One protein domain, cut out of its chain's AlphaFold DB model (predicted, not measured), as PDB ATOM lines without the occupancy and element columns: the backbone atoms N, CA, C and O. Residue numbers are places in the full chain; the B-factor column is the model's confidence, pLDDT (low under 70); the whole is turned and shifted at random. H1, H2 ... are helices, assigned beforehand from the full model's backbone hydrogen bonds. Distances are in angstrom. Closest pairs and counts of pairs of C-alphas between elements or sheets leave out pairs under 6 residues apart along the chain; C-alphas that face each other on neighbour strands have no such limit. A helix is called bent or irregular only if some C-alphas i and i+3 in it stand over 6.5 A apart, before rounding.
ATOM      1  N   PHE A  20      15.541  22.039 -33.658       49.78
ATOM      2  CA  PHE A  20      15.637  23.513 -33.662       49.78
ATOM      3  C   PHE A  20      15.654  24.150 -32.251       49.78
ATOM      4  O   PHE A  20      15.535  25.375 -32.094       49.78
ATOM      5  N   GLY A  21      15.750  23.323 -31.207       52.12
ATOM      6  CA  GLY A  21      15.518  23.696 -29.813       52.12
ATOM      7  C   GLY A  21      14.061  24.090 -29.524       52.12
ATOM      8  O   GLY A  21      13.227  24.223 -30.416       52.12
ATOM      9  N   SER A  22      13.741  24.366 -28.256       56.81
ATOM     10  CA  SER A  22      12.417  24.863 -27.836       56.81
ATOM     11  C   SER A  22      12.204  26.356 -28.138       56.81
ATOM     12  O   SER A  22      11.395  27.027 -27.490       56.81
ATOM     13  N   SER A  23      12.978  26.918 -29.070       62.66
ATOM     14  CA  SER A  23      12.874  28.326 -29.434       62.66
ATOM     15  C   SER A  23      11.565  28.563 -30.193       62.66
ATOM     16  O   SER A  23      11.178  27.772 -31.053       62.66
ATOM     17  N   LYS A  24      10.882  29.683 -29.920       65.00
ATOM     18  CA  LYS A  24       9.649  30.053 -30.647       65.00
ATOM     19  C   LYS A  24       9.860  30.058 -32.169       65.00
ATOM     20  O   LYS A  24       8.944  29.727 -32.908       65.00
ATOM     21  N   ARG A  25      11.068  30.411 -32.627       65.19
ATOM     22  CA  ARG A  25      11.448  30.436 -34.048       65.19
ATOM     23  C   ARG A  25      11.612  29.036 -34.637       65.19
ATOM     24  O   ARG A  25      11.097  28.792 -35.717       65.19
ATOM     25  N   GLY A  26      12.256  28.120 -33.916       65.62
ATOM     26  CA  GLY A  26      12.402  26.724 -34.333       65.62
ATOM     27  C   GLY A  26      11.067  26.008 -34.511       65.62
ATOM     28  O   GLY A  26      10.847  25.329 -35.508       65.62
ATOM     29  N   VAL A  27      10.136  26.248 -33.582       66.31
ATOM     30  CA  VAL A  27       8.766  25.718 -33.658       66.31
ATOM     31  C   VAL A  27       8.033  26.236 -34.896       66.31
ATOM     32  O   VAL A  27       7.353  25.464 -35.565       66.31
ATOM     33  N   VAL A  28       8.177  27.526 -35.215       67.94
ATOM     34  CA  VAL A  28       7.549  28.139 -36.396       67.94
ATOM     35  C   VAL A  28       8.148  27.593 -37.694       67.94
ATOM     36  O   VAL A  28       7.397  27.202 -38.577       67.94
ATOM     37  N   LEU A  29       9.477  27.481 -37.790       71.12
ATOM     38  CA  LEU A  29      10.141  26.926 -38.975       71.12
ATOM     39  C   LEU A  29       9.723  25.478 -39.243       71.12
ATOM     40  O   LEU A  29       9.408  25.126 -40.377       71.12
ATOM     41  N   TRP A  30       9.664  24.653 -38.196       75.50
ATOM     42  CA  TRP A  30       9.197  23.275 -38.319       75.50
ATOM     43  C   TRP A  30       7.730  23.198 -38.752       75.50
ATOM     44  O   TRP A  30       7.363  22.384 -39.596       75.50
ATOM     45  N   GLN A  31       6.878  24.067 -38.206       74.94
ATOM     46  CA  GLN A  31       5.477  24.178 -38.615       74.94
ATOM     47  C   GLN A  31       5.346  24.558 -40.098       74.94
ATOM     48  O   GLN A  31       4.572  23.942 -40.831       74.94
ATOM     49  N   ASP A  32       6.141  25.515 -40.565       77.19
ATOM     50  CA  ASP A  32       6.057  26.006 -41.937       77.19
ATOM     51  C   ASP A  32       6.653  25.018 -42.959       77.19
ATOM     52  O   ASP A  32       6.197  24.984 -44.103       77.19
ATOM     53  N   ALA A  33       7.604  24.166 -42.552       81.12
ATOM     54  CA  ALA A  33       8.258  23.181 -43.419       81.12
ATOM     55  C   ALA A  33       7.269  22.219 -44.102       81.12
ATOM     56  O   ALA A  33       7.380  21.975 -45.303       81.12
ATOM     57  N   CYS A  34       6.260  21.733 -43.373       83.94
ATOM     58  CA  CYS A  34       5.237  20.831 -43.916       83.94
ATOM     59  C   CYS A  34       4.425  21.494 -45.036       83.94
ATOM     60  O   CYS A  34       4.319  20.965 -46.144       83.94
ATOM     61  N   ILE A  35       3.906  22.697 -44.782       83.94
ATOM     62  CA  ILE A  35       3.132  23.440 -45.780       83.94
ATOM     63  C   ILE A  35       4.014  23.837 -46.973       83.94
ATOM     64  O   ILE A  35       3.553  23.783 -48.115       83.94
ATOM     65  N   ALA A  36       5.265  24.233 -46.724       82.31
ATOM     66  CA  ALA A  36       6.211  24.596 -47.772       82.31
ATOM     67  C   ALA A  36       6.491  23.412 -48.707       82.31
ATOM     68  O   ALA A  36       6.425  23.577 -49.923       82.31
ATOM     69  N   LEU A  37       6.713  22.216 -48.156       84.69
ATOM     70  CA  LEU A  37       6.955  21.014 -48.947       84.69
ATOM     71  C   LEU A  37       5.740  20.648 -49.810       84.69
ATOM     72  O   LEU A  37       5.870  20.496 -51.025       84.69
ATOM     73  N   MET A  38       4.543  20.607 -49.212       86.69
ATOM     74  CA  MET A  38       3.295  20.354 -49.947       86.69
ATOM     75  C   MET A  38       3.080  21.382 -51.068       86.69
ATOM     76  O   MET A  38       2.624  21.039 -52.159       86.69
ATOM     77  N   TRP A  39       3.416  22.649 -50.817       85.50
ATOM     78  CA  TRP A  39       3.318  23.714 -51.812       85.50
ATOM     79  C   TRP A  39       4.311  23.551 -52.964       85.50
ATOM     80  O   TRP A  39       3.945  23.790 -54.112       85.50
ATOM     81  N   VAL A  40       5.547  23.142 -52.680       79.69
ATOM     82  CA  VAL A  40       6.588  22.923 -53.696       79.69
ATOM     83  C   VAL A  40       6.199  21.779 -54.620       79.69
ATOM     84  O   VAL A  40       6.201  21.961 -55.835       79.69
ATOM     85  N   VAL A  41       5.762  20.653 -54.050       81.06
ATOM     86  CA  VAL A  41       5.239  19.508 -54.809       81.06
ATOM     87  C   VAL A  41       4.069  19.938 -55.696       81.06
ATOM     88  O   VAL A  41       4.032  19.640 -56.890       81.06
ATOM     89  N   TRP A  42       3.131  20.709 -55.139       82.88
ATOM     90  CA  TRP A  42       1.989  21.232 -55.887       82.88
ATOM     91  C   TRP A  42       2.388  22.193 -57.016       82.88
ATOM     92  O   TRP A  42       1.804  22.161 -58.103       82.88
ATOM     93  N   ARG A  43       3.366  23.072 -56.776       80.75
ATOM     94  CA  ARG A  43       3.880  24.025 -57.769       80.75
ATOM     95  C   ARG A  43       4.540  23.291 -58.931       80.75
ATOM     96  O   ARG A  43       4.215  23.595 -60.072       80.75
ATOM     97  N   GLU A  44       5.399  22.326 -58.625       76.44
ATOM     98  CA  GLU A  44       6.107  21.497 -59.603       76.44
ATOM     99  C   GLU A  44       5.130  20.704 -60.476       76.44
ATOM    100  O   GLU A  44       5.183  20.765 -61.701       76.44
ATOM    101  N   ARG A  45       4.145  20.047 -59.853       81.31
ATOM    102  CA  ARG A  45       3.066  19.361 -60.572       81.31
ATOM    103  C   ARG A  45       2.326  20.309 -61.518       81.31
ATOM    104  O   ARG A  45       2.035  19.941 -62.650       81.31
ATOM    105  N   ASN A  46       1.995  21.526 -61.074       77.06
ATOM    106  CA  ASN A  46       1.317  22.491 -61.944       77.06
ATOM    107  C   ASN A  46       2.204  22.958 -63.101       77.06
ATOM    108  O   ASN A  46       1.679  23.099 -64.198       77.06
ATOM    109  N   ALA A  47       3.502  23.188 -62.880       72.19
ATOM    110  CA  ALA A  47       4.426  23.585 -63.942       72.19
ATOM    111  C   ALA A  47       4.391  22.579 -65.104       72.19
ATOM    112  O   ALA A  47       4.117  22.976 -66.231       72.19
ATOM    113  N   ARG A  48       4.468  21.278 -64.798       70.50
ATOM    114  CA  ARG A  48       4.402  20.189 -65.792       70.50
ATOM    115  C   ARG A  48       3.096  20.169 -66.592       70.50
ATOM    116  O   ARG A  48       3.115  20.048 -67.807       70.50
ATOM    117  N   ILE A  49       1.954  20.383 -65.932       66.38
ATOM    118  CA  ILE A  49       0.644  20.456 -66.612       66.38
ATOM    119  C   ILE A  49       0.554  21.646 -67.576       66.38
ATOM    120  O   ILE A  49      -0.153  21.576 -68.583       66.38
ATOM    121  N   PHE A  50       1.172  22.777 -67.231       57.38
ATOM    122  CA  PHE A  50       1.088  23.997 -68.035       57.38
ATOM    123  C   PHE A  50       2.211  24.116 -69.079       57.38
ATOM    124  O   PHE A  50       2.011  24.838 -70.052       57.38
ATOM    125  N   GLU A  51       3.316  23.379 -68.941       47.88
ATOM    126  CA  GLU A  51       4.327  23.186 -69.994       47.88
ATOM    127  C   GLU A  51       3.775  22.330 -71.150       47.88
ATOM    128  O   GLU A  51       3.877  22.737 -72.305       47.88
ATOM    129  N   ASP A  52       3.034  21.252 -70.856       42.25
ATOM    130  CA  ASP A  52       2.369  20.413 -71.876       42.25
ATOM    131  C   ASP A  52       1.218  21.128 -72.623       42.25
ATOM    132  O   ASP A  52       0.740  20.678 -73.669       42.25
ATOM    133  N   PRO A 349      -6.491  22.359 -38.592       83.81
ATOM    134  CA  PRO A 349      -5.137  22.861 -38.341       83.81
ATOM    135  C   PRO A 349      -4.990  24.362 -38.667       83.81
ATOM    136  O   PRO A 349      -4.098  24.793 -39.394       83.81
ATOM    137  N   HIS A 350      -5.859  25.207 -38.101       84.88
ATOM    138  CA  HIS A 350      -5.897  26.648 -38.390       84.88
ATOM    139  C   HIS A 350      -4.604  27.388 -38.028       84.88
ATOM    140  O   HIS A 350      -4.269  28.366 -38.689       84.88
ATOM    141  N   GLY A 351      -3.919  26.957 -36.963       82.38
ATOM    142  CA  GLY A 351      -2.685  27.587 -36.491       82.38
ATOM    143  C   GLY A 351      -1.504  27.363 -37.434       82.38
ATOM    144  O   GLY A 351      -0.651  28.232 -37.524       82.38
ATOM    145  N   LEU A 352      -1.507  26.238 -38.155       82.06
ATOM    146  CA  LEU A 352      -0.508  25.899 -39.165       82.06
ATOM    147  C   LEU A 352      -0.786  26.682 -40.459       82.06
ATOM    148  O   LEU A 352       0.055  27.416 -40.956       82.06
ATOM    149  N   ILE A 353      -2.028  26.598 -40.948       85.62
ATOM    150  CA  ILE A 353      -2.447  27.159 -42.243       85.62
ATOM    151  C   ILE A 353      -2.418  28.694 -42.270       85.62
ATOM    152  O   ILE A 353      -2.089  29.294 -43.291       85.62
ATOM    153  N   TRP A 354      -2.803  29.341 -41.167       86.69
ATOM    154  CA  TRP A 354      -2.917  30.802 -41.077       86.69
ATOM    155  C   TRP A 354      -1.816  31.440 -40.222       86.69
ATOM    156  O   TRP A 354      -2.033  32.521 -39.665       86.69
ATOM    157  N   ASN A 355      -0.664  30.778 -40.102       81.75
ATOM    158  CA  ASN A 355       0.527  31.331 -39.463       81.75
ATOM    159  C   ASN A 355       0.981  32.613 -40.200       81.75
ATOM    160  O   ASN A 355       1.043  32.596 -41.430       81.75
ATOM    161  N   PRO A 356       1.299  33.723 -39.501       77.81
ATOM    162  CA  PRO A 356       1.826  34.940 -40.125       77.81
ATOM    163  C   PRO A 356       3.053  34.740 -41.027       77.81
ATOM    164  O   PRO A 356       3.224  35.506 -41.972       77.81
ATOM    165  N   SER A 357       3.881  33.729 -40.753       74.81
ATOM    166  CA  SER A 357       5.055  33.392 -41.569       74.81
ATOM    167  C   SER A 357       4.702  32.768 -42.924       74.81
ATOM    168  O   SER A 357       5.503  32.819 -43.855       74.81
ATOM    169  N   VAL A 358       3.500  32.199 -43.062       75.19
ATOM    170  CA  VAL A 358       3.058  31.527 -44.285       75.19
ATOM    171  C   VAL A 358       2.429  32.553 -45.234       75.19
ATOM    172  O   VAL A 358       1.428  33.193 -44.886       75.19
ATOM    173  N   PRO A 359       2.937  32.700 -46.473       77.69
ATOM    174  CA  PRO A 359       2.332  33.591 -47.451       77.69
ATOM    175  C   PRO A 359       0.870  33.228 -47.720       77.69
ATOM    176  O   PRO A 359       0.514  32.059 -47.862       77.69
ATOM    177  N   SER A 360       0.011  34.239 -47.881       79.25
ATOM    178  CA  SER A 360      -1.438  34.019 -48.030       79.25
ATOM    179  C   SER A 360      -1.802  33.022 -49.139       79.25
ATOM    180  O   SER A 360      -2.671  32.182 -48.928       79.25
ATOM    181  N   LYS A 361      -1.117  33.060 -50.292       79.31
ATOM    182  CA  LYS A 361      -1.319  32.126 -51.417       79.31
ATOM    183  C   LYS A 361      -1.110  30.665 -50.998       79.31
ATOM    184  O   LYS A 361      -1.927  29.816 -51.343       79.31
ATOM    185  N   VAL A 362      -0.062  30.414 -50.220       81.06
ATOM    186  CA  VAL A 362       0.301  29.094 -49.697       81.06
ATOM    187  C   VAL A 362      -0.711  28.642 -48.636       81.06
ATOM    188  O   VAL A 362      -1.208  27.521 -48.692       81.06
ATOM    189  N   GLY A 363      -1.118  29.546 -47.738       84.81
ATOM    190  CA  GLY A 363      -2.171  29.270 -46.755       84.81
ATOM    191  C   GLY A 363      -3.523  28.928 -47.400       84.81
ATOM    192  O   GLY A 363      -4.206  28.008 -46.960       84.81
ATOM    193  N   PHE A 364      -3.910  29.601 -48.493       84.50
ATOM    194  CA  PHE A 364      -5.120  29.235 -49.245       84.50
ATOM    195  C   PHE A 364      -5.036  27.850 -49.868       84.50
ATOM    196  O   PHE A 364      -6.036  27.137 -49.861       84.50
ATOM    197  N   PHE A 365      -3.872  27.480 -50.394       86.69
ATOM    198  CA  PHE A 365      -3.658  26.143 -50.923       86.69
ATOM    199  C   PHE A 365      -3.777  25.084 -49.825       86.69
ATOM    200  O   PHE A 365      -4.563  24.156 -49.973       86.69
ATOM    201  N   ALA A 366      -3.087  25.258 -48.694       87.38
ATOM    202  CA  ALA A 366      -3.166  24.317 -47.578       87.38
ATOM    203  C   ALA A 366      -4.600  24.211 -47.021       87.38
ATOM    204  O   ALA A 366      -5.082  23.122 -46.710       87.38
ATOM    205  N   TRP A 367      -5.325  25.334 -46.969       90.56
ATOM    206  CA  TRP A 367      -6.750  25.361 -46.641       90.56
ATOM    207  C   TRP A 367      -7.591  24.550 -47.636       90.56
ATOM    208  O   TRP A 367      -8.392  23.719 -47.215       90.56
ATOM    209  N   GLU A 368      -7.402  24.720 -48.945       88.12
ATOM    210  CA  GLU A 368      -8.108  23.924 -49.961       88.12
ATOM    211  C   GLU A 368      -7.747  22.438 -49.891       88.12
ATOM    212  O   GLU A 368      -8.635  21.595 -50.036       88.12
ATOM    213  N   ALA A 369      -6.476  22.118 -49.629       88.12
ATOM    214  CA  ALA A 369      -5.974  20.751 -49.520       88.12
ATOM    215  C   ALA A 369      -6.617  20.039 -48.330       88.12
ATOM    216  O   ALA A 369      -7.144  18.942 -48.480       88.12
ATOM    217  N   SER A 370      -6.706  20.717 -47.182       88.44
ATOM    218  CA  SER A 370      -7.345  20.177 -45.974       88.44
ATOM    219  C   SER A 370      -8.842  19.872 -46.137       88.44
ATOM    220  O   SER A 370      -9.386  19.053 -45.401       88.44
ATOM    221  N   TRP A 371      -9.515  20.508 -47.103       85.38
ATOM    222  CA  TRP A 371     -10.911  20.223 -47.457       85.38
ATOM    223  C   TRP A 371     -11.060  19.253 -48.636       85.38
ATOM    224  O   TRP A 371     -12.188  18.962 -49.045       85.38
ATOM    225  N   GLY A 372      -9.949  18.784 -49.208       85.31
ATOM    226  CA  GLY A 372      -9.949  17.920 -50.382       85.31
ATOM    227  C   GLY A 372     -10.465  18.618 -51.647       85.31
ATOM    228  O   GLY A 372     -11.131  17.988 -52.465       85.31
ATOM    229  N   LYS A 373     -10.264  19.940 -51.777       84.19
ATOM    230  CA  LYS A 373     -10.853  20.775 -52.850       84.19
ATOM    231  C   LYS A 373      -9.839  21.384 -53.816       84.19
ATOM    232  O   LYS A 373     -10.213  22.226 -54.634       84.19
ATOM    233  N   VAL A 374      -8.585  20.968 -53.723       84.00
ATOM    234  CA  VAL A 374      -7.528  21.336 -54.668       84.00
ATOM    235  C   VAL A 374      -7.818  20.726 -56.051       84.00
ATOM    236  O   VAL A 374      -8.520  19.725 -56.156       84.00
ATOM    237  N   LEU A 375      -7.339  21.356 -57.129       81.50
ATOM    238  CA  LEU A 375      -7.626  20.970 -58.520       81.50
ATOM    239  C   LEU A 375      -6.763  19.795 -59.019       81.50
ATOM    240  O   LEU A 375      -6.003  19.930 -59.981       81.50
ATOM    241  N   THR A 376      -6.866  18.658 -58.343       82.81
ATOM    242  CA  THR A 376      -6.318  17.364 -58.782       82.81
ATOM    243  C   THR A 376      -7.145  16.761 -59.917       82.81
ATOM    244  O   THR A 376      -8.294  17.162 -60.131       82.81
ATOM    245  N   MET A 377      -6.576  15.828 -60.681       81.75
ATOM    246  CA  MET A 377      -7.266  15.226 -61.826       81.75
ATOM    247  C   MET A 377      -8.514  14.456 -61.392       81.75
ATOM    248  O   MET A 377      -9.543  14.584 -62.054       81.75
ATOM    249  N   ASP A 378      -8.504  13.773 -60.240       84.12
ATOM    250  CA  ASP A 378      -9.717  13.165 -59.676       84.12
ATOM    251  C   ASP A 378     -10.819  14.211 -59.411       84.12
ATOM    252  O   ASP A 378     -11.992  13.983 -59.715       84.12
ATOM    253  N   GLN A 379     -10.461  15.390 -58.889       82.25
ATOM    254  CA  GLN A 379     -11.405  16.475 -58.611       82.25
ATOM    255  C   GLN A 379     -11.905  17.146 -59.890       82.25
ATOM    256  O   GLN A 379     -13.054  17.584 -59.926       82.25
ATOM    257  N   LEU A 380     -11.078  17.235 -60.932       80.44
ATOM    258  CA  LEU A 380     -11.490  17.714 -62.252       80.44
ATOM    259  C   LEU A 380     -12.439  16.716 -62.926       80.44
ATOM    260  O   LEU A 380     -13.505  17.115 -63.398       80.44
ATOM    261  N   LYS A 381     -12.123  15.418 -62.873       80.81
ATOM    262  CA  LYS A 381     -12.964  14.334 -63.397       80.81
ATOM    263  C   LYS A 381     -14.325  14.291 -62.698       80.81
ATOM    264  O   LYS A 381     -15.357  14.301 -63.364       80.81
ATOM    265  N   LYS A 382     -14.356  14.396 -61.361       82.06
ATOM    266  CA  LYS A 382     -15.594  14.533 -60.558       82.06
ATOM    267  C   LYS A 382     -16.444  15.753 -60.938       82.06
ATOM    268  O   LYS A 382     -17.632  15.788 -60.639       82.06
ATOM    269  N   ARG A 383     -15.850  16.766 -61.577       74.94
ATOM    270  CA  ARG A 383     -16.533  17.983 -62.055       74.94
ATOM    271  C   ARG A 383     -16.936  17.907 -63.533       74.94
ATOM    272  O   ARG A 383     -17.358  18.925 -64.075       74.94
ATOM    273  N   GLY A 384     -16.803  16.743 -64.169       76.75
ATOM    274  CA  GLY A 384     -17.221  16.510 -65.552       76.75
ATOM    275  C   GLY A 384     -16.172  16.851 -66.612       76.75
ATOM    276  O   GLY A 384     -16.519  16.932 -67.785       76.75
ATOM    277  N   TRP A 385     -14.905  17.059 -66.236       76.94
ATOM    278  CA  TRP A 385     -13.828  17.218 -67.218       76.94
ATOM    279  C   TRP A 385     -13.376  15.844 -67.723       76.94
ATOM    280  O   TRP A 385     -12.994  14.985 -66.926       76.94
ATOM    281  N   ALA A 386     -13.394  15.647 -69.042       73.06
ATOM    282  CA  ALA A 386     -12.910  14.430 -69.687       73.06
ATOM    283  C   ALA A 386     -11.377  14.467 -69.789       73.06
ATOM    284  O   ALA A 386     -10.815  14.924 -70.780       73.06
ATOM    285  N   LEU A 387     -10.703  14.041 -68.721       78.31
ATOM    286  CA  LEU A 387      -9.246  13.977 -68.634       78.31
ATOM    287  C   LEU A 387      -8.821  12.590 -68.137       78.31
ATOM    288  O   LEU A 387      -9.476  12.016 -67.259       78.31
ATOM    289  N   ALA A 388      -7.718  12.061 -68.667       78.75
ATOM    290  CA  ALA A 388      -7.113  10.837 -68.149       78.75
ATOM    291  C   ALA A 388      -6.537  11.104 -66.748       78.75
ATOM    292  O   ALA A 388      -5.747  12.031 -66.564       78.75
ATOM    293  N   ASN A 389      -6.955  10.321 -65.751       81.81
ATOM    294  CA  ASN A 389      -6.474  10.482 -64.382       81.81
ATOM    295  C   ASN A 389      -5.137   9.754 -64.215       81.81
ATOM    296  O   ASN A 389      -5.120   8.556 -63.954       81.81
ATOM    297  N   ARG A 390      -4.028  10.475 -64.375       85.00
ATOM    298  CA  ARG A 390      -2.674   9.963 -64.144       85.00
ATOM    299  C   ARG A 390      -1.852  11.039 -63.448       85.00
ATOM    300  O   ARG A 390      -1.971  12.216 -63.783       85.00
ATOM    301  N   CYS A 391      -1.053  10.650 -62.463       83.88
ATOM    302  CA  CYS A 391      -0.214  11.581 -61.721       83.88
ATOM    303  C   CYS A 391       0.913  12.138 -62.600       83.88
ATOM    304  O   CYS A 391       1.716  11.377 -63.129       83.88
ATOM    305  N   PHE A 392       1.025  13.465 -62.705       78.75
ATOM    306  CA  PHE A 392       2.064  14.134 -63.509       78.75
ATOM    307  C   PHE A 392       3.472  14.102 -62.882       78.75
ATOM    308  O   PHE A 392       4.437  14.578 -63.481       78.75
ATOM    309  N   LEU A 393       3.606  13.583 -61.657       79.38
ATOM    310  CA  LEU A 393       4.895  13.453 -60.976       79.38
ATOM    311  C   LEU A 393       5.487  12.048 -61.116       79.38
ATOM    312  O   LEU A 393       6.638  11.922 -61.530       79.38
ATOM    313  N   CYS A 394       4.732  11.003 -60.756       82.81
ATOM    314  CA  CYS A 394       5.201   9.617 -60.856       82.81
ATOM    315  C   CYS A 394       4.833   8.942 -62.179       82.81
ATOM    316  O   CYS A 394       5.494   7.985 -62.555       82.81
ATOM    317  N   CYS A 395       3.804   9.421 -62.882       83.62
ATOM    318  CA  CYS A 395       3.269   8.795 -64.089       83.62
ATOM    319  C   CYS A 395       2.845   7.325 -63.904       83.62
ATOM    320  O   CYS A 395       2.729   6.609 -64.889       83.62
ATOM    321  N   GLU A 396       2.569   6.848 -62.695       80.75
ATOM    322  CA  GLU A 396       2.231   5.434 -62.449       80.75
ATOM    323  C   GLU A 396       0.812   5.273 -61.906       80.75
ATOM    324  O   GLU A 396       0.026   4.501 -62.448       80.75
ATOM    325  N   GLU A 397       0.455   6.059 -60.891       85.19
ATOM    326  CA  GLU A 397      -0.832   5.953 -60.205       85.19
ATOM    327  C   GLU A 397      -1.824   7.055 -60.609       85.19
ATOM    328  O   GLU A 397      -1.486   8.064 -61.244       85.19
ATOM    329  N   GLU A 398      -3.078   6.862 -60.197       85.88
ATOM    330  CA  GLU A 398      -4.126   7.869 -60.300       85.88
ATOM    331  C   GLU A 398      -3.827   9.096 -59.433       85.88
ATOM    332  O   GLU A 398      -3.407   9.012 -58.277       85.88
ATOM    333  N   GLU A 399      -4.101  10.278 -59.977       86.12
ATOM    334  CA  GLU A 399      -3.801  11.520 -59.293       86.12
ATOM    335  C   GLU A 399      -4.916  11.906 -58.305       86.12
ATOM    336  O   GLU A 399      -5.982  12.400 -58.686       86.12
ATOM    337  N   SER A 400      -4.640  11.733 -57.013       89.62
ATOM    338  CA  SER A 400      -5.449  12.256 -55.906       89.62
ATOM    339  C   SER A 400      -4.658  13.263 -55.065       89.62
ATOM    340  O   SER A 400      -3.436  13.366 -55.177       89.62
ATOM    341  N   ILE A 401      -5.345  14.026 -54.210       87.69
ATOM    342  CA  ILE A 401      -4.694  14.994 -53.303       87.69
ATOM    343  C   ILE A 401      -3.712  14.281 -52.375       87.69
ATOM    344  O   ILE A 401      -2.577  14.729 -52.218       87.69
ATOM    345  N   ASP A 402      -4.142  13.164 -51.796       89.75
ATOM    346  CA  ASP A 402      -3.336  12.390 -50.858       89.75
ATOM    347  C   ASP A 402      -2.174  11.696 -51.578       89.75
ATOM    348  O   ASP A 402      -1.049  11.703 -51.081       89.75
ATOM    349  N   HIS A 403      -2.403  11.192 -52.796       88.50
ATOM    350  CA  HIS A 403      -1.331  10.655 -53.629       88.50
ATOM    351  C   HIS A 403      -0.294  11.735 -53.956       88.50
ATOM    352  O   HIS A 403       0.856  11.598 -53.562       88.50
ATOM    353  N   ILE A 404      -0.660  12.849 -54.600       88.50
ATOM    354  CA  ILE A 404       0.329  13.865 -55.007       88.50
ATOM    355  C   ILE A 404       1.123  14.390 -53.814       88.50
ATOM    356  O   ILE A 404       2.334  14.546 -53.915       88.50
ATOM    357  N   LEU A 405       0.446  14.734 -52.715       87.75
ATOM    358  CA  LEU A 405       1.072  15.483 -51.626       87.75
ATOM    359  C   LEU A 405       1.830  14.591 -50.642       87.75
ATOM    360  O   LEU A 405       2.693  15.105 -49.928       87.75
ATOM    361  N   ILE A 406       1.514  13.294 -50.588       87.06
ATOM    362  CA  ILE A 406       2.082  12.357 -49.614       87.06
ATOM    363  C   ILE A 406       2.641  11.112 -50.300       87.06
ATOM    364  O   ILE A 406       3.842  10.865 -50.217       87.06
ATOM    365  N   HIS A 407       1.781  10.320 -50.945       87.25
ATOM    366  CA  HIS A 407       2.110   8.925 -51.290       87.25
ATOM    367  C   HIS A 407       2.829   8.747 -52.628       87.25
ATOM    368  O   HIS A 407       3.414   7.699 -52.876       87.25
ATOM    369  N   CYS A 408       2.838   9.771 -53.477       88.31
ATOM    370  CA  CYS A 408       3.545   9.783 -54.748       88.31
ATOM    371  C   CYS A 408       5.028   9.521 -54.500       88.31
ATOM    372  O   CYS A 408       5.649  10.250 -53.734       88.31
ATOM    373  N   SER A 409       5.625   8.558 -55.207       84.94
ATOM    374  CA  SER A 409       7.039   8.173 -55.052       84.94
ATOM    375  C   SER A 409       7.995   9.375 -55.035       84.94
ATOM    376  O   SER A 409       8.858   9.486 -54.165       84.94
ATOM    377  N   ARG A 410       7.780  10.345 -55.935       84.12
ATOM    378  CA  ARG A 410       8.542  11.607 -55.984       84.12
ATOM    379  C   ARG A 410       8.315  12.517 -54.771       84.12
ATOM    380  O   ARG A 410       9.272  13.098 -54.271       84.12
ATOM    381  N   ALA A 411       7.077  12.656 -54.297       83.81
ATOM    382  CA  ALA A 411       6.762  13.471 -53.123       83.81
ATOM    383  C   ALA A 411       7.272  12.809 -51.837       83.81
ATOM    384  O   ALA A 411       7.863  13.473 -50.990       83.81
ATOM    385  N   ARG A 412       7.111  11.490 -51.727       85.31
ATOM    386  CA  ARG A 412       7.605  10.671 -50.625       85.31
ATOM    387  C   ARG A 412       9.121  10.760 -50.479       85.31
ATOM    388  O   ARG A 412       9.586  10.980 -49.371       85.31
ATOM    389  N   ALA A 413       9.874  10.710 -51.579       81.00
ATOM    390  CA  ALA A 413      11.324  10.914 -51.542       81.00
ATOM    391  C   ALA A 413      11.712  12.288 -50.959       81.00
ATOM    392  O   ALA A 413      12.676  12.397 -50.205       81.00
ATOM    393  N   LEU A 414      10.943  13.343 -51.258       81.25
ATOM    394  CA  LEU A 414      11.168  14.673 -50.683       81.25
ATOM    395  C   LEU A 414      10.820  14.731 -49.188       81.25
ATOM    396  O   LEU A 414      11.529  15.387 -48.424       81.25
ATOM    397  N   TRP A 415       9.759  14.041 -48.760       82.62
ATOM    398  CA  TRP A 415       9.436  13.881 -47.340       82.62
ATOM    399  C   TRP A 415      10.533  13.121 -46.596       82.62
ATOM    400  O   TRP A 415      11.003  13.591 -45.567       82.62
ATOM    401  N   GLU A 416      10.987  11.990 -47.134       81.75
ATOM    402  CA  GLU A 416      12.069  11.180 -46.566       81.75
ATOM    403  C   GLU A 416      13.382  11.965 -46.494       81.75
ATOM    404  O   GLU A 416      14.080  11.904 -45.484       81.75
ATOM    405  N   PHE A 417      13.683  12.785 -47.504       78.50
ATOM    406  CA  PHE A 417      14.824  13.694 -47.470       78.50
ATOM    407  C   PHE A 417      14.690  14.754 -46.368       78.50
ATOM    408  O   PHE A 417      15.634  14.976 -45.612       78.50
ATOM    409  N   LEU A 418      13.514  15.379 -46.223       78.69
ATOM    410  CA  LEU A 418      13.242  16.319 -45.130       78.69
ATOM    411  C   LEU A 418      13.425  15.635 -43.766       78.69
ATOM    412  O   LEU A 418      14.078  16.173 -42.876       78.69
ATOM    413  N   PHE A 419      12.882  14.433 -43.608       79.81
ATOM    414  CA  PHE A 419      13.005  13.627 -42.400       79.81
ATOM    415  C   PHE A 419      14.459  13.271 -42.087       79.81
ATOM    416  O   PHE A 419      14.892  13.465 -40.951       79.81
ATOM    417  N   ALA A 420      15.239  12.865 -43.089       74.19
ATOM    418  CA  ALA A 420      16.659  12.571 -42.949       74.19
ATOM    419  C   ALA A 420      17.479  13.810 -42.554       74.19
ATOM    420  O   ALA A 420      18.298  13.725 -41.640       74.19
ATOM    421  N   LEU A 421      17.217  14.972 -43.170       68.62
ATOM    422  CA  LEU A 421      17.884  16.239 -42.830       68.62
ATOM    423  C   LEU A 421      17.714  16.616 -41.356       68.62
ATOM    424  O   LEU A 421      18.617  17.192 -40.752       68.62
ATOM    425  N   PHE A 422      16.558  16.293 -40.782       67.88
ATOM    426  CA  PHE A 422      16.240  16.602 -39.393       67.88
ATOM    427  C   PHE A 422      16.400  15.404 -38.447       67.88
ATOM    428  O   PHE A 422      16.172  15.551 -37.250       67.88
ATOM    429  N   GLY A 423      16.811  14.230 -38.936       67.19
ATOM    430  CA  GLY A 423      16.914  13.010 -38.129       67.19
ATOM    431  C   GLY A 423      15.585  12.590 -37.485       67.19
ATOM    432  O   GLY A 423      15.574  12.048 -36.381       67.19
ATOM    433  N   VAL A 424      14.462  12.897 -38.137       68.06
ATOM    434  CA  VAL A 424      13.111  12.571 -37.671       68.06
ATOM    435  C   VAL A 424      12.649  11.295 -38.354       68.06
ATOM    436  O   VAL A 424      12.722  11.190 -39.569       68.06
ATOM    437  N   PHE A 425      12.111  10.347 -37.591       66.69
ATOM    438  CA  PHE A 425      11.356   9.231 -38.154       66.69
ATOM    439  C   PHE A 425       9.873   9.577 -38.083       66.69
ATOM    440  O   PHE A 425       9.351   9.853 -37.003       66.69
ATOM    441  N   TRP A 426       9.205   9.604 -39.234       74.19
ATOM    442  CA  TRP A 426       7.794   9.959 -39.334       74.19
ATOM    443  C   TRP A 426       7.054   8.948 -40.200       74.19
ATOM    444  O   TRP A 426       7.514   8.587 -41.281       74.19
ATOM    445  N   VAL A 427       5.877   8.530 -39.740       76.62
ATOM    446  CA  VAL A 427       4.952   7.717 -40.532       76.62
ATOM    447  C   VAL A 427       3.906   8.652 -41.117       76.62
ATOM    448  O   VAL A 427       3.134   9.260 -40.381       76.62
ATOM    449  N   LEU A 428       3.914   8.817 -42.438       78.00
ATOM    450  CA  LEU A 428       2.979   9.707 -43.119       78.00
ATOM    451  C   LEU A 428       1.549   9.131 -43.071       78.00
ATOM    452  O   LEU A 428       1.344   8.001 -43.522       78.00
ATOM    453  N   PRO A 429       0.560   9.891 -42.562       84.19
ATOM    454  CA  PRO A 429      -0.848   9.504 -42.591       84.19
ATOM    455  C   PRO A 429      -1.377   9.243 -43.999       84.19
ATOM    456  O   PRO A 429      -0.828   9.708 -45.000       84.19
ATOM    457  N   SER A 430      -2.516   8.556 -44.078       83.69
ATOM    458  CA  SER A 430      -3.179   8.281 -45.354       83.69
ATOM    459  C   SER A 430      -3.700   9.541 -46.050       83.69
ATOM    460  O   SER A 430      -3.862   9.508 -47.266       83.69
ATOM    461  N   SER A 431      -3.923  10.643 -45.322       86.38
ATOM    462  CA  SER A 431      -4.566  11.852 -45.843       86.38
ATOM    463  C   SER A 431      -3.769  13.133 -45.580       86.38
ATOM    464  O   SER A 431      -3.228  13.351 -44.494       86.38
ATOM    465  N   ALA A 432      -3.764  14.038 -46.564       84.88
ATOM    466  CA  ALA A 432      -3.136  15.362 -46.500       84.88
ATOM    467  C   ALA A 432      -3.653  16.202 -45.330       84.88
ATOM    468  O   ALA A 432      -2.918  16.994 -44.737       84.88
ATOM    469  N   ARG A 433      -4.929  16.028 -44.977       85.50
ATOM    470  CA  ARG A 433      -5.536  16.718 -43.843       85.50
ATOM    471  C   ARG A 433      -4.983  16.201 -42.519       85.50
ATOM    472  O   ARG A 433      -4.702  17.017 -41.641       85.50
ATOM    473  N   ASP A 434      -4.850  14.889 -42.381       85.19
ATOM    474  CA  ASP A 434      -4.412  14.264 -41.134       85.19
ATOM    475  C   ASP A 434      -2.926  14.524 -40.904       85.19
ATOM    476  O   ASP A 434      -2.559  14.947 -39.812       85.19
ATOM    477  N   THR A 435      -2.113  14.501 -41.966       85.06
ATOM    478  CA  THR A 435      -0.723  14.978 -41.930       85.06
ATOM    479  C   THR A 435      -0.626  16.398 -41.373       85.06
ATOM    480  O   THR A 435       0.152  16.640 -40.458       85.06
ATOM    481  N   LEU A 436      -1.456  17.345 -41.832       84.25
ATOM    482  CA  LEU A 436      -1.458  18.719 -41.303       84.25
ATOM    483  C   LEU A 436      -1.922  18.812 -39.834       84.25
ATOM    484  O   LEU A 436      -1.500  19.717 -39.107       84.25
ATOM    485  N   ILE A 437      -2.822  17.930 -39.390       82.25
ATOM    486  CA  ILE A 437      -3.314  17.895 -38.005       82.25
ATOM    487  C   ILE A 437      -2.245  17.314 -37.074       82.25
ATOM    488  O   ILE A 437      -1.935  17.925 -36.047       82.25
ATOM    489  N   GLU A 438      -1.662  16.178 -37.444       82.00
ATOM    490  CA  GLU A 438      -0.659  15.453 -36.664       82.00
ATOM    491  C   GLU A 438       0.682  16.185 -36.618       82.00
ATOM    492  O   GLU A 438       1.306  16.246 -35.557       82.00
ATOM    493  N   TRP A 439       1.073  16.862 -37.705       79.44
ATOM    494  CA  TRP A 439       2.291  17.681 -37.749       79.44
ATOM    495  C   TRP A 439       2.328  18.736 -36.639       79.44
ATOM    496  O   TRP A 439       3.376  19.051 -36.072       79.44
ATOM    497  N   ARG A 440       1.157  19.275 -36.276       68.75
ATOM    498  CA  ARG A 440       1.026  20.211 -35.155       68.75
ATOM    499  C   ARG A 440       1.204  19.524 -33.797       68.75
ATOM    500  O   ARG A 440       1.696  20.160 -32.866       68.75
ATOM    501  N   GLY A 441       0.758  18.276 -33.672       61.84
ATOM    502  CA  GLY A 441       0.822  17.484 -32.444       61.84
ATOM    503  C   GLY A 441       2.241  17.056 -32.071       61.84
ATOM    504  O   GLY A 441       2.569  17.046 -30.888       61.84
ATOM    505  N   PHE A 442       3.102  16.812 -33.062       57.38
ATOM    506  CA  PHE A 442       4.467  16.305 -32.869       57.38
ATOM    507  C   PHE A 442       5.371  17.153 -31.965       57.38
ATOM    508  O   PHE A 442       6.263  16.631 -31.309       57.38
ATOM    509  N   MET A 443       5.125  18.463 -31.885       49.00
ATOM    510  CA  MET A 443       5.906  19.381 -31.041       49.00
ATOM    511  C   MET A 443       5.280  19.610 -29.653       49.00
ATOM    512  O   MET A 443       5.847  20.319 -28.822       49.00
ATOM    513  N   LEU A 444       4.084  19.069 -29.387       40.44
ATOM    514  CA  LEU A 444       3.324  19.285 -28.149       40.44
ATOM    515  C   LEU A 444       3.457  18.102 -27.176       40.44
ATOM    516  O   LEU A 444       2.481  17.684 -26.552       40.44
ATOM    517  N   GLY A 445       4.679  17.611 -26.965       37.81
ATOM    518  CA  GLY A 445       4.998  16.802 -25.791       37.81
ATOM    519  C   GLY A 445       4.903  17.660 -24.526       37.81
ATOM    520  O   GLY A 445       5.839  18.388 -24.184       37.81
ATOM    521  N   ARG A 467      26.153  23.980 -36.235       27.66
ATOM    522  CA  ARG A 467      25.336  25.179 -36.384       27.66
ATOM    523  C   ARG A 467      25.139  25.366 -37.886       27.66
ATOM    524  O   ARG A 467      25.925  26.051 -38.527       27.66
ATOM    525  N   MET A 468      24.111  24.740 -38.452       32.91
ATOM    526  CA  MET A 468      23.556  25.245 -39.705       32.91
ATOM    527  C   MET A 468      22.995  26.630 -39.402       32.91
ATOM    528  O   MET A 468      22.185  26.797 -38.483       32.91
ATOM    529  N   ASP A 469      23.514  27.639 -40.090       32.16
ATOM    530  CA  ASP A 469      23.128  29.012 -39.841       32.16
ATOM    531  C   ASP A 469      21.672  29.257 -40.296       32.16
ATOM    532  O   ASP A 469      21.081  28.553 -41.120       32.16
ATOM    533  N   PHE A 470      21.049  30.258 -39.684       35.81
ATOM    534  CA  PHE A 470      19.655  30.619 -39.931       35.81
ATOM    535  C   PHE A 470      19.400  31.051 -41.387       35.81
ATOM    536  O   PHE A 470      18.325  30.789 -41.927       35.81
ATOM    537  N   GLY A 471      20.391  31.678 -42.019       34.44
ATOM    538  CA  GLY A 471      20.400  32.060 -43.424       34.44
ATOM    539  C   GLY A 471      20.483  30.855 -44.352       34.44
ATOM    540  O   GLY A 471      19.731  30.830 -45.317       34.44
ATOM    541  N   THR A 472      21.261  29.818 -44.029       39.69
ATOM    542  CA  THR A 472      21.341  28.584 -44.826       39.69
ATOM    543  C   THR A 472      20.057  27.766 -44.754       39.69
ATOM    544  O   THR A 472      19.611  27.301 -45.794       39.69
ATOM    545  N   CYS A 473      19.383  27.647 -43.603       40.69
ATOM    546  CA  CYS A 473      18.065  26.985 -43.533       40.69
ATOM    547  C   CYS A 473      16.963  27.766 -44.267       40.69
ATOM    548  O   CYS A 473      16.139  27.163 -44.957       40.69
ATOM    549  N   LEU A 474      16.944  29.100 -44.145       41.09
ATOM    550  CA  LEU A 474      16.001  29.926 -44.897       41.09
ATOM    551  C   LEU A 474      16.312  29.915 -46.385       41.09
ATOM    552  O   LEU A 474      15.371  29.784 -47.145       41.09
ATOM    553  N   GLN A 475      17.579  29.998 -46.798       40.69
ATOM    554  CA  GLN A 475      17.992  29.837 -48.192       40.69
ATOM    555  C   GLN A 475      17.675  28.446 -48.696       40.69
ATOM    556  O   GLN A 475      17.265  28.350 -49.831       40.69
ATOM    557  N   PHE A 476      17.788  27.381 -47.904       42.81
ATOM    558  CA  PHE A 476      17.423  26.039 -48.352       42.81
ATOM    559  C   PHE A 476      15.909  25.924 -48.567       42.81
ATOM    560  O   PHE A 476      15.464  25.493 -49.624       42.81
ATOM    561  N   LEU A 477      15.101  26.416 -47.620       45.53
ATOM    562  CA  LEU A 477      13.643  26.488 -47.771       45.53
ATOM    563  C   LEU A 477      13.216  27.459 -48.889       45.53
ATOM    564  O   LEU A 477      12.258  27.168 -49.599       45.53
ATOM    565  N   PHE A 478      13.932  28.571 -49.100       40.31
ATOM    566  CA  PHE A 478      13.711  29.519 -50.202       40.31
ATOM    567  C   PHE A 478      14.166  28.964 -51.552       40.31
ATOM    568  O   PHE A 478      13.456  29.141 -52.528       40.31
ATOM    569  N   LEU A 479      15.309  28.285 -51.632       38.88
ATOM    570  CA  LEU A 479      15.855  27.677 -52.850       38.88
ATOM    571  C   LEU A 479      14.932  26.553 -53.318       38.88
ATOM    572  O   LEU A 479      14.561  26.514 -54.486       38.88
ATOM    573  N   VAL A 480      14.435  25.729 -52.392       41.31
ATOM    574  CA  VAL A 480      13.393  24.730 -52.679       41.31
ATOM    575  C   VAL A 480      12.064  25.414 -53.081       41.31
ATOM    576  O   VAL A 480      11.353  24.954 -53.982       41.31
ATOM    577  N   ALA A 481      11.731  26.568 -52.488       36.34
ATOM    578  CA  ALA A 481      10.507  27.324 -52.776       36.34
ATOM    579  C   ALA A 481      10.559  28.270 -53.996       36.34
ATOM    580  O   ALA A 481       9.487  28.721 -54.416       36.34
ATOM    581  N   VAL A 482      11.725  28.542 -54.593       34.31
ATOM    582  CA  VAL A 482      11.872  29.541 -55.669       34.31
ATOM    583  C   VAL A 482      12.503  28.980 -56.949       34.31
ATOM    584  O   VAL A 482      12.006  29.361 -57.997       34.31
ATOM    585  N   ASP A 483      13.448  28.024 -56.926       32.03
ATOM    586  CA  ASP A 483      14.047  27.496 -58.175       32.03
ATOM    587  C   ASP A 483      14.689  26.092 -58.038       32.03
ATOM    588  O   ASP A 483      15.771  25.961 -57.462       32.03
ATOM    589  N   PRO A 484      14.102  25.022 -58.623       36.69
ATOM    590  CA  PRO A 484      14.702  23.680 -58.632       36.69
ATOM    591  C   PRO A 484      15.763  23.466 -59.728       36.69
ATOM    592  O   PRO A 484      16.562  22.533 -59.633       36.69
ATOM    593  N   ILE A 485      15.801  24.315 -60.765       34.19
ATOM    594  CA  ILE A 485      16.617  24.095 -61.978       34.19
ATOM    595  C   ILE A 485      18.130  24.103 -61.663       34.19
ATOM    596  O   ILE A 485      18.920  23.442 -62.335       34.19
TER     597      ILE A 485
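This is residues 20 to 52, 349 to 445 and 467 to 485 of the 500 residues of the protein "zf-RVT domain-containing protein" of Vitis vinifera (UniProt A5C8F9). One long, kinked helix, H1, runs lengthwise through the domain as its core, with H6, H7 and H8 packed on it nearly lengthwise and H3 and H5 crossing it steeply. Short H2 also packs on H1, while H4 and the long link from residue 382 to 400 lie toward one end. The printed part has 149 residues with eight named helices, H1 to H8 in order along the chain, and no named strand; the class is all helix. The whole is compact, with a radius of gyration of the C-alphas of 15.6 A, and elongated, spanning 50 by 32 by 29 A.

H1, residues 24 to 52, runs 43.0 A from C-alpha 24 at (9.649, 30.053, -30.647) to C-alpha 52 at (2.369, 20.413, -71.876). It has a kink of 29 degrees near residue 35; it is neither bent nor irregular, but only just: C-alphas 31 and 34 are 6.3 A apart. H6, residues 409 to 422, measures 20.0 A, H8, residues 470 to 482, 17.6 A, H3, residues 360 to 370, 15.2 A, and H7, residues 432 to 441, 14.8 A. The short helices are H2, residues 350 to 353, H4, residues 377 to 381, and H5, residues 401 to 407. H8 ends at C-alpha 482 (11.872, 29.541, -55.669).

H1 is the hub, touching six helices. With residues 33 to 40 alone it touches H8, the same way at a shallow tilt of 22 degrees; the closest C-alphas, of Val 40 and Ala 481, are 6.0 A apart. With residues 31 to 35 alone it touches H7, opposite ways at a shallow tilt of 14 degrees, closest at the C-alphas of Gln 31 and Arg 440, 6.9 A. H1 and H6 only just touch, with 3 pairs of C-alphas within 8 A, closest Val 41 and Ala 411 at 6.5 A. H3 stands about perpendicular to H1, at 83 degrees, and touches its residues 35 to 39 alone, closest at the C-alphas of Trp 39 and Val 362, 6.5 A. H5 touches H1 at a steep tilt of 68 degrees, only just short of about perpendicular, closest at the C-alphas of Met 38 and Leu 405, 5.6 A. H2 touches H1 and H3; its closest C-alphas to H3 are those of Ile 353 and Gly 363, 5.0 A. H5 and H6 touch only at the corner. H4 touches no helix. Every O i to N i+4 pair is within hydrogen-bond range in H3, H4, H5, H6 and H8, against 23 of 25 in H1 and 4 of 6 in H7; H2 is too short for such a pair.

The C-alphas farthest apart, of Gly 384 and Arg 467, are 52.3 A apart. Residues 53 to 348 and 446 to 466 are not printed, with C-alpha gaps of 34.5 A and 24.4 A across these cuts. Of the links printed whole, H4 to H5 is long, with 19 residues. The mean pLDDT of the printed part is 72.7; 43 residues are under 70, among them 467 to 485, and H8 has a mean of 39.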